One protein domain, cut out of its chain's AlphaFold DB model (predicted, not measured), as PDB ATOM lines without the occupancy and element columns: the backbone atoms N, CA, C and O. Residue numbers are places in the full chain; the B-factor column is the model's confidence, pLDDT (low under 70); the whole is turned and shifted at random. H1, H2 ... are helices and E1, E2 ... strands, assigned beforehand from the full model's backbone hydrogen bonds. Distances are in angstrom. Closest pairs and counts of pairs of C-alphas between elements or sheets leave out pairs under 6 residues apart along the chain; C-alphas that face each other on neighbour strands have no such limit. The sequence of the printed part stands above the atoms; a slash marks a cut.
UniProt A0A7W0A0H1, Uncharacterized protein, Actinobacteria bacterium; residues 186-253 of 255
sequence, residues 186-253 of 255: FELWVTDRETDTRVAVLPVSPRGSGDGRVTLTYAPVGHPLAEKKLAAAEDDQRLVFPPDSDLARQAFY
ATOM      1  N   PHE A 186      24.383  45.313 -29.751       96.81
ATOM      2  CA  PHE A 186      23.767  44.763 -28.540       96.81
ATOM      3  C   PHE A 186      22.732  43.692 -28.892       96.81
ATOM      4  O   PHE A 186      21.757  43.992 -29.576       96.81
ATOM      5  N   GLU A 187      22.857  42.477 -28.370       95.75
ATOM      6  CA  GLU A 187      21.859  41.422 -28.568       95.75
ATOM      7  C   GLU A 187      20.766  41.498 -27.490       95.75
ATOM      8  O   GLU A 187      20.935  41.041 -26.360       95.75
ATOM      9  N   LEU A 188      19.618  42.088 -27.844       92.94
ATOM     10  CA  LEU A 188      18.443  42.177 -26.963       92.94
ATOM     11  C   LEU A 188      17.887  40.790 -26.634       92.94
ATOM     12  O   LEU A 188      17.586  40.475 -25.481       92.94
ATOM     13  N   TRP A 189      17.724  39.983 -27.676       93.50
ATOM     14  CA  TRP A 189      17.184  38.643 -27.595       93.50
ATOM     15  C   TRP A 189      18.349  37.662 -27.469       93.50
ATOM     16  O   TRP A 189      19.186  37.550 -28.364       93.50
ATOM     17  N   VAL A 190      18.377  36.916 -26.374       94.31
ATOM     18  CA  VAL A 190      19.387  35.893 -26.076       94.31
ATOM     19  C   VAL A 190      18.691  34.555 -25.838       94.31
ATOM     20  O   VAL A 190      17.484  34.504 -25.596       94.31
ATOM     21  N   THR A 191      19.420  33.454 -25.960       93.50
ATOM     22  CA  THR A 191      18.875  32.109 -25.753       93.50
ATOM     23  C   THR A 191      19.209  31.636 -24.346       93.50
ATOM     24  O   THR A 191      20.384  31.554 -23.991       93.50
ATOM     25  N   ASP A 192      18.199  31.292 -23.546       92.62
ATOM     26  CA  ASP A 192      18.436  30.516 -22.332       92.62
ATOM     27  C   ASP A 192      18.786  29.077 -22.723       92.62
ATOM     28  O   ASP A 192      17.946  28.339 -23.237       92.62
ATOM     29  N   ARG A 193      20.038  28.677 -22.493       92.06
ATOM     30  CA  ARG A 193      20.542  27.347 -22.857       92.06
ATOM     31  C   ARG A 193      19.946  26.217 -22.025       92.06
ATOM     32  O   ARG A 193      20.022  25.073 -22.458       92.06
ATOM     33  N   GLU A 194      19.382  26.507 -20.852       90.75
ATOM     34  CA  GLU A 194      18.736  25.474 -20.029       90.75
ATOM     35  C   GLU A 194      17.443  24.964 -20.676       90.75
ATOM     36  O   GLU A 194      17.112  23.786 -20.560       90.75
ATOM     37  N   THR A 195      16.721  25.843 -21.373       89.19
ATOM     38  CA  THR A 195      15.403  25.548 -21.953       89.19
ATOM     39  C   THR A 195      15.373  25.605 -23.477       89.19
ATOM     40  O   THR A 195      14.373  25.209 -24.069       89.19
ATOM     41  N   ASP A 196      16.444  26.102 -24.100       89.06
ATOM     42  CA  ASP A 196      16.543  26.408 -25.530       89.06
ATOM     43  C   ASP A 196      15.457  27.386 -26.014       89.06
ATOM     44  O   ASP A 196      14.890  27.262 -27.100       89.06
ATOM     45  N   THR A 197      15.133  28.386 -25.186       86.38
ATOM     46  CA  THR A 197      14.124  29.405 -25.519       86.38
ATOM     47  C   THR A 197      14.695  30.817 -25.536       86.38
ATOM     48  O   THR A 197      15.670  31.139 -24.854       86.38
ATOM     49  N   ARG A 198      14.081  31.693 -26.340       88.88
ATOM     50  CA  ARG A 198      14.480  33.101 -26.443       88.88
ATOM     51  C   ARG A 198      13.904  33.912 -25.288       88.88
ATOM     52  O   ARG A 198      12.700  33.900 -25.033       88.88
ATOM     53  N   VAL A 199      14.776  34.671 -24.643       89.94
ATOM     54  CA  VAL A 199      14.454  35.643 -23.598       89.94
ATOM     55  C   VAL A 199      15.033  36.999 -23.990       89.94
ATOM     56  O   VAL A 199      15.967  37.067 -24.789       89.94
ATOM     57  N   ALA A 200      14.486  38.087 -23.452       90.75
ATOM     58  CA  ALA A 200      15.027  39.422 -23.694       90.75
ATOM     59  C   ALA A 200      15.692  39.977 -22.440       90.75
ATOM     60  O   ALA A 200      15.145  39.883 -21.330       90.75
ATOM     61  N   VAL A 201      16.844  40.614 -22.633       93.75
ATOM     62  CA  VAL A 201      17.645  41.229 -21.574       93.75
ATOM     63  C   VAL A 201      18.019  42.665 -21.924       93.75
ATOM     64  O   VAL A 201      18.134  43.027 -23.089       93.75
ATOM     65  N   LEU A 202      18.213  43.503 -20.908       94.00
ATOM     66  CA  LEU A 202      18.665  44.887 -21.077       94.00
ATOM     67  C   LEU A 202      19.866  45.168 -20.174       94.00
ATOM     68  O   LEU A 202      19.911  44.618 -19.069       94.00
ATOM     69  N   PRO A 203      20.808  46.044 -20.566       95.81
ATOM     70  CA  PRO A 203      21.872  46.481 -19.675       95.81
ATOM     71  C   PRO A 203      21.289  47.184 -18.451       95.81
ATOM     72  O   PRO A 203      20.245  47.835 -18.523       95.81
ATOM     73  N   VAL A 204      21.978  47.097 -17.316       94.12
ATOM     74  CA  VAL A 204      21.584  47.853 -16.111       94.12
ATOM     75  C   VAL A 204      22.233  49.237 -16.031       94.12
ATOM     76  O   VAL A 204      21.910  50.005 -15.124       94.12
ATOM     77  N   SER A 205      23.141  49.548 -16.959       92.12
ATOM     78  CA  SER A 205      23.907  50.791 -17.007       92.12
ATOM     79  C   SER A 205      24.245  51.188 -18.455       92.12
ATOM     80  O   SER A 205      24.232  50.320 -19.331       92.12
ATOM     81  N   PRO A 206      24.554  52.472 -18.725       92.50
ATOM     82  CA  PRO A 206      24.919  52.928 -20.065       92.50
ATOM     83  C   PRO A 206      26.146  52.221 -20.653       92.50
ATOM     84  O   PRO A 206      27.094  51.906 -19.933       92.50
ATOM     85  N   ARG A 207      26.177  52.084 -21.984       92.25
ATOM     86  CA  ARG A 207      27.369  51.650 -22.730       92.25
ATOM     87  C   ARG A 207      28.610  52.460 -22.324       92.25
ATOM     88  O   ARG A 207      28.548  53.679 -22.176       92.25
ATOM     89  N   GLY A 208      29.741  51.770 -22.168       91.81
ATOM     90  CA  GLY A 208      31.017  52.373 -21.764       91.81
ATOM     91  C   GLY A 208      31.199  52.558 -20.251       91.81
ATOM     92  O   GLY A 208      32.254  53.020 -19.828       91.81
ATOM     93  N   SER A 209      30.222  52.171 -19.423       93.25
ATOM     94  CA  SER A 209      30.325  52.214 -17.953       93.25
ATOM     95  C   SER A 209      31.290  51.178 -17.355       93.25
ATOM     96  O   SER A 209      31.709  51.325 -16.208       93.25
ATOM     97  N   GLY A 210      31.597  50.110 -18.099       93.69
ATOM     98  CA  GLY A 210      32.300  48.925 -17.597       93.69
ATOM     99  C   GLY A 210      31.412  47.927 -16.836       93.69
ATOM    100  O   GLY A 210      31.912  46.902 -16.379       93.69
ATOM    101  N   ASP A 211      30.108  48.185 -16.702       95.62
ATOM    102  CA  ASP A 211      29.162  47.292 -16.024       95.62
ATOM    103  C   ASP A 211      28.402  46.423 -17.038       95.62
ATOM    104  O   ASP A 211      27.409  46.840 -17.633       95.62
ATOM    105  N   GLY A 212      28.892  45.192 -17.210       96.50
ATOM    106  CA  GLY A 212      28.334  44.183 -18.115       96.50
ATOM    107  C   GLY A 212      27.151  43.391 -17.550       96.50
ATOM    108  O   GLY A 212      26.834  42.322 -18.067       96.50
ATOM    109  N   ARG A 213      26.512  43.842 -16.464       98.06
ATOM    110  CA  ARG A 213      25.311  43.180 -15.939       98.06
ATOM    111  C   ARG A 213      24.103  43.456 -16.829       98.06
ATOM    112  O   ARG A 213      23.911  44.568 -17.328       98.06
ATOM    113  N   VAL A 214      23.224  42.466 -16.921       97.19
ATOM    114  CA  VAL A 214      21.941  42.580 -17.626       97.19
ATOM    115  C   VAL A 214      20.776  42.250 -16.702       97.19
ATOM    116  O   VAL A 214      20.922  41.479 -15.758       97.19
ATOM    117  N   THR A 215      19.604  42.816 -16.962       93.88
ATOM    118  CA  THR A 215      18.345  42.464 -16.297       93.88
ATOM    119  C   THR A 215      17.436  41.707 -17.253       93.88
ATOM    120  O   THR A 215      17.353  42.063 -18.429       93.88
ATOM    121  N   LEU A 216      16.694  40.713 -16.754       90.81
ATOM    122  CA  LEU A 216      15.641  40.072 -17.545       90.81
ATOM    123  C   LEU A 216      14.492  41.057 -17.775       90.81
ATOM    124  O   LEU A 216      13.893  41.536 -16.808       90.81
ATOM    125  N   THR A 217      14.145  41.322 -19.035       83.81
ATOM    126  CA  THR A 217      12.953  42.115 -19.372       83.81
ATOM    127  C   THR A 217      11.789  41.224 -19.811       83.81
ATOM    128  O   THR A 217      10.651  41.438 -19.387       83.81
ATOM    129  N   TYR A 218      12.066  40.118 -20.508       85.38
ATOM    130  CA  TYR A 218      11.048  39.142 -20.903       85.38
ATOM    131  C   TYR A 218      11.571  37.710 -20.862       85.38
ATOM    132  O   TYR A 218      12.702  37.443 -21.250       85.38
ATOM    133  N   ALA A 219      10.699  36.798 -20.438       83.88
ATOM    134  CA  ALA A 219      10.798  35.371 -20.694       83.88
ATOM    135  C   ALA A 219       9.379  34.813 -20.920       83.88
ATOM    136  O   ALA A 219       8.425  35.373 -20.358       83.88
ATOM    137  N   PRO A 220       9.222  33.736 -21.709       79.56
ATOM    138  CA  PRO A 220       7.930  33.083 -21.915       79.56
ATOM    139  C   PRO A 220       7.295  32.605 -20.599       79.56
ATOM    140  O   PRO A 220       7.991  32.317 -19.627       79.56
ATOM    141  N   VAL A 221       5.966  32.472 -20.540       72.81
ATOM    142  CA  VAL A 221       5.323  31.860 -19.361       72.81
ATOM    143  C   VAL A 221       5.626  30.377 -19.247       72.81
ATOM    144  O   VAL A 221       5.776  29.683 -20.246       72.81
ATOM    145  N   GLY A 222       5.730  29.910 -18.000       77.94
ATOM    146  CA  GLY A 222       6.190  28.561 -17.671       77.94
ATOM    147  C   GLY A 222       7.709  28.411 -17.753       77.94
ATOM    148  O   GLY A 222       8.240  27.369 -17.388       77.94
ATOM    149  N   HIS A 223       8.421  29.449 -18.198       84.44
ATOM    150  CA  HIS A 223       9.869  29.461 -18.203       84.44
ATOM    151  C   HIS A 223      10.425  29.711 -16.785       84.44
ATOM    152  O   HIS A 223       9.977  30.662 -16.133       84.44
ATOM    153  N   PRO A 224      11.458  28.981 -16.319       92.12
ATOM    154  CA  PRO A 224      12.038  29.178 -14.985       92.12
ATOM    155  C   PRO A 224      12.501  30.618 -14.715       92.12
ATOM    156  O   PRO A 224      12.333  31.151 -13.619       92.12
ATOM    157  N   LEU A 225      13.051  31.304 -15.726       90.31
ATOM    158  CA  LEU A 225      13.436  32.717 -15.584       90.31
ATOM    159  C   LEU A 225      12.235  33.666 -15.429       90.31
ATOM    160  O   LEU A 225      12.382  34.714 -14.801       90.31
ATOM    161  N   ALA A 226      11.054  33.318 -15.948       84.69
ATOM    162  CA  ALA A 226       9.848  34.117 -15.736       84.69
ATOM    163  C   ALA A 226       9.384  34.045 -14.271       84.69
ATOM    164  O   ALA A 226       8.974  35.064 -13.715       84.69
ATOM    165  N   GLU A 227       9.511  32.880 -13.630       85.00
ATOM    166  CA  GLU A 227       9.232  32.690 -12.198       85.00
ATOM    167  C   GLU A 227      10.262  33.409 -11.319       85.00
ATOM    168  O   GLU A 227       9.896  34.133 -10.397       85.00
ATOM    169  N   LYS A 228      11.556  33.310 -11.651       89.19
ATOM    170  CA  LYS A 228      12.609  34.063 -10.946       89.19
ATOM    171  C   LYS A 228      12.412  35.576 -11.069       89.19
ATOM    172  O   LYS A 228      12.627  36.305 -10.104       89.19
ATOM    173  N   LYS A 229      11.996  36.065 -12.244       84.31
ATOM    174  CA  LYS A 229      11.691  37.488 -12.463       84.31
ATOM    175  C   LYS A 229      10.503  37.933 -11.614       84.31
ATOM    176  O   LYS A 229      10.543  39.028 -11.059       84.31
ATOM    177  N   LEU A 230       9.473  37.095 -11.513       78.88
ATOM    178  CA  LEU A 230       8.329  37.323 -10.634       78.88
ATOM    179  C   LEU A 230       8.738  37.434  -9.165       78.88
ATOM    180  O   LEU A 230       8.368  38.408  -8.520       78.88
ATOM    181  N   ALA A 231       9.513  36.466  -8.673       82.69
ATOM    182  CA  ALA A 231       9.985  36.440  -7.293       82.69
ATOM    183  C   ALA A 231      10.867  37.659  -6.979       82.69
ATOM    184  O   ALA A 231      10.675  38.320  -5.969       82.69
ATOM    185  N   ALA A 232      11.767  38.050  -7.888       81.44
ATOM    186  CA  ALA A 232      12.538  39.282  -7.714       81.44
ATOM    187  C   ALA A 232      11.628  40.521  -7.607       81.44
ATOM    188  O   ALA A 232      11.867  41.400  -6.785       81.44
ATOM    189  N   ALA A 233      10.561  40.585  -8.409       73.69
ATOM    190  CA  ALA A 233       9.599  41.681  -8.353       73.69
ATOM    191  C   ALA A 233       8.699  41.648  -7.097       73.69
ATOM    192  O   ALA A 233       8.127  42.677  -6.747       73.69
ATOM    193  N   GLU A 234       8.560  40.504  -6.413       74.75
ATOM    194  CA  GLU A 234       7.918  40.419  -5.090       74.75
ATOM    195  C   GLU A 234       8.671  41.208  -4.025       74.75
ATOM    196  O   GLU A 234       8.033  41.827  -3.174       74.75
ATOM    197  N   ASP A 235       9.993  41.267  -4.159       76.44
ATOM    198  CA  ASP A 235      10.901  41.966  -3.250       76.44
ATOM    199  C   ASP A 235      11.247  43.395  -3.719       76.44
ATOM    200  O   ASP A 235      12.233  43.977  -3.262       76.44
ATOM    201  N   ASP A 236      10.480  43.966  -4.657       71.25
ATOM    202  CA  ASP A 236      10.784  45.245  -5.322       71.25
ATOM    203  C   ASP A 236      12.188  45.267  -5.962       71.25
ATOM    204  O   ASP A 236      12.886  46.286  -5.987       71.25
ATOM    205  N   GLN A 237      12.626  44.134  -6.514       80.06
ATOM    206  CA  GLN A 237      13.906  43.991  -7.202       80.06
ATOM    207  C   GLN A 237      13.735  43.667  -8.688       80.06
ATOM    208  O   GLN A 237      12.692  43.239  -9.180       80.06
ATOM    209  N   ARG A 238      14.816  43.892  -9.437       84.88
ATOM    210  CA  ARG A 238      14.969  43.410 -10.812       84.88
ATOM    211  C   ARG A 238      15.796  42.130 -10.788       84.88
ATOM    212  O   ARG A 238      16.787  42.070 -10.065       84.88
ATOM    213  N   LEU A 239      15.438  41.142 -11.609       90.69
ATOM    214  CA  LEU A 239      16.279  39.962 -11.805       90.69
ATOM    215  C   LEU A 239      17.499  40.342 -12.651       90.69
ATOM    216  O   LEU A 239      17.402  40.445 -13.876       90.69
ATOM    217  N   VAL A 240      18.627  40.570 -11.977       94.88
ATOM    218  CA  VAL A 240      19.901  40.974 -12.581       94.88
ATOM    219  C   VAL A 240      20.854  39.785 -12.636       94.88
ATOM    220  O   VAL A 240      21.043  39.086 -11.643       94.88
ATOM    221  N   PHE A 241      21.492  39.594 -13.784       97.25
ATOM    222  CA  PHE A 241      22.529  38.596 -13.996       97.25
ATOM    223  C   PHE A 241      23.919  39.241 -13.994       97.25
ATOM    224  O   PHE A 241      24.075  40.370 -14.479       97.25
ATOM    225  N   PRO A 242      24.938  38.546 -13.455       97.69
ATOM    226  CA  PRO A 242      26.307  39.040 -13.452       97.69
ATOM    227  C   PRO A 242      26.916  39.041 -14.871       97.69
ATOM    228  O   PRO A 242      26.408  38.341 -15.756       97.69
ATOM    229  N   PRO A 243      28.011  39.796 -15.106       97.19
ATOM    230  CA  PRO A 243      28.619  39.933 -16.435       97.19
ATOM    231  C   PRO A 243      29.150  38.625 -17.034       97.19
ATOM    232  O   PRO A 243      29.291  38.496 -18.245       97.19
ATOM    233  N   ASP A 244      29.462  37.644 -16.191       96.75
ATOM    234  CA  ASP A 244      29.960  36.332 -16.591       96.75
ATOM    235  C   ASP A 244      28.848  35.304 -16.849       96.75
ATOM    236  O   ASP A 244      29.154  34.187 -17.272       96.75
ATOM    237  N   SER A 245      27.578  35.676 -16.654       97.44
ATOM    238  CA  SER A 245      26.434  34.838 -17.021       97.44
ATOM    239  C   SER A 245      26.362  34.606 -18.531       97.44
ATOM    240  O   SER A 245      26.743  35.462 -19.331       97.44
ATOM    241  N   ASP A 246      25.824  33.455 -18.937       97.06
ATOM    242  CA  ASP A 246      25.682  33.122 -20.358       97.06
ATOM    243  C   ASP A 246      24.789  34.133 -21.099       97.06
ATOM    244  O   ASP A 246      25.131  34.566 -22.197       97.06
ATOM    245  N   LEU A 247      23.714  34.601 -20.454       97.38
ATOM    246  CA  LEU A 247      22.828  35.634 -20.998       97.38
ATOM    247  C   LEU A 247      23.562  36.962 -21.233       97.38
ATOM    248  O   LEU A 247      23.413  37.558 -22.296       97.38
ATOM    249  N   ALA A 248      24.371  37.422 -20.269       97.69
ATOM    250  CA  ALA A 248      25.140  38.659 -20.418       97.69
ATOM    251  C   ALA A 248      26.202  38.536 -21.519       97.69
ATOM    252  O   ALA A 248      26.347  39.438 -22.342       97.69
ATOM    253  N   ARG A 249      26.908  37.401 -21.581       97.81
ATOM    254  CA  ARG A 249      27.915  37.142 -22.620       97.81
ATOM    255  C   ARG A 249      27.316  37.119 -24.020       97.81
ATOM    256  O   ARG A 249      27.943  37.640 -24.931       97.81
ATOM    257  N   GLN A 250      26.129  36.535 -24.187       97.69
ATOM    258  CA  GLN A 250      25.400  36.591 -25.455       97.69
ATOM    259  C   GLN A 250      24.997  38.033 -25.794       97.69
ATOM    260  O   GLN A 250      25.257  38.483 -26.905       97.69
ATOM    261  N   ALA A 251      24.429  38.766 -24.829       97.12
ATOM    262  CA  ALA A 251      23.940  40.133 -25.019       97.12
ATOM    263  C   ALA A 251      25.034  41.111 -25.485       97.12
ATOM    264  O   ALA A 251      24.793  41.982 -26.318       97.12
ATOM    265  N   PHE A 252      26.246  40.951 -24.953       97.31
ATOM    266  CA  PHE A 252      27.401  41.801 -25.244       97.31
ATOM    267  C   PHE A 252      28.407  41.168 -26.213       97.31
ATOM    268  O   PHE A 252      29.504  41.691 -26.362       97.31
ATOM    269  N   TYR A 253      28.069  40.057 -26.874       95.88
ATOM    270  CA  TYR A 253      29.026  39.282 -27.675       95.88
ATOM    271  C   TYR A 253      29.722  40.098 -28.783       95.88
ATOM    272  O   TYR A 253      30.857  39.799 -29.150       95.88
TER     273      TYR A 253
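AT A GLANCE: This is residues 186 to 253 of the 255 residues of an uncharacterized protein of Actinobacteria bacterium (UniProt A0A7W0A0H1). A strongly twisted sheet of three strands has two helices over one of its faces, H1 mainly by E3 and H2 mainly by E1. The link between the helices runs back along E3, where residues 240 to 241 pair with residues 214 to 215. The printed part has 68 residues, with E1, E2, E3, H1 and H2 in that order; the sheet order is E1, E2, E3, antiparallel. The class is mixed, with 33 residues, under half, in named elements. The whole is compact, with a radius of gyration of the C-alphas of 11.5 A and spans of 34 by 28 by 16 A.

HOW THE PARTS SIT: E1, residues 189 to 192, and E2, residues 197 to 203, form a hairpin, with N 190 and O 199 2.9 A apart. E2 and E3, residues 214 to 218, form another, with N 215 and O 202 2.8 A apart. The three make a meander, each strand the antiparallel neighbour of the one before. H1, residues 224 to 234, and H2, residues 246 to 251, are on the same face, giving two layers, helices on one face of a sheet. The closest C-alphas of E3 and H1 are those of Leu 216 and Lys 229, 6.9 A apart; those of E1 and H2 are Val 190 and Gln 250, 6.1 A. H1 and H2 are apart. In both helices every O i to N i+4 pair is within hydrogen-bond range.

IN THESE COORDINATES: E1 begins at C-alpha 189 (17.184, 38.643, -27.595). E2 is 19.6 A long, E3 11.9 A and H1 15.5 A. H2 ends at C-alpha 251 (23.940, 40.133, -25.019).

THE WHOLE: The C-alphas farthest apart are those of Gly 208 and Gly 222, 34.6 A. The printed part has no cut. The link from H1 to H2 is long, with 11 residues. No printed residue is under 70 in pLDDT.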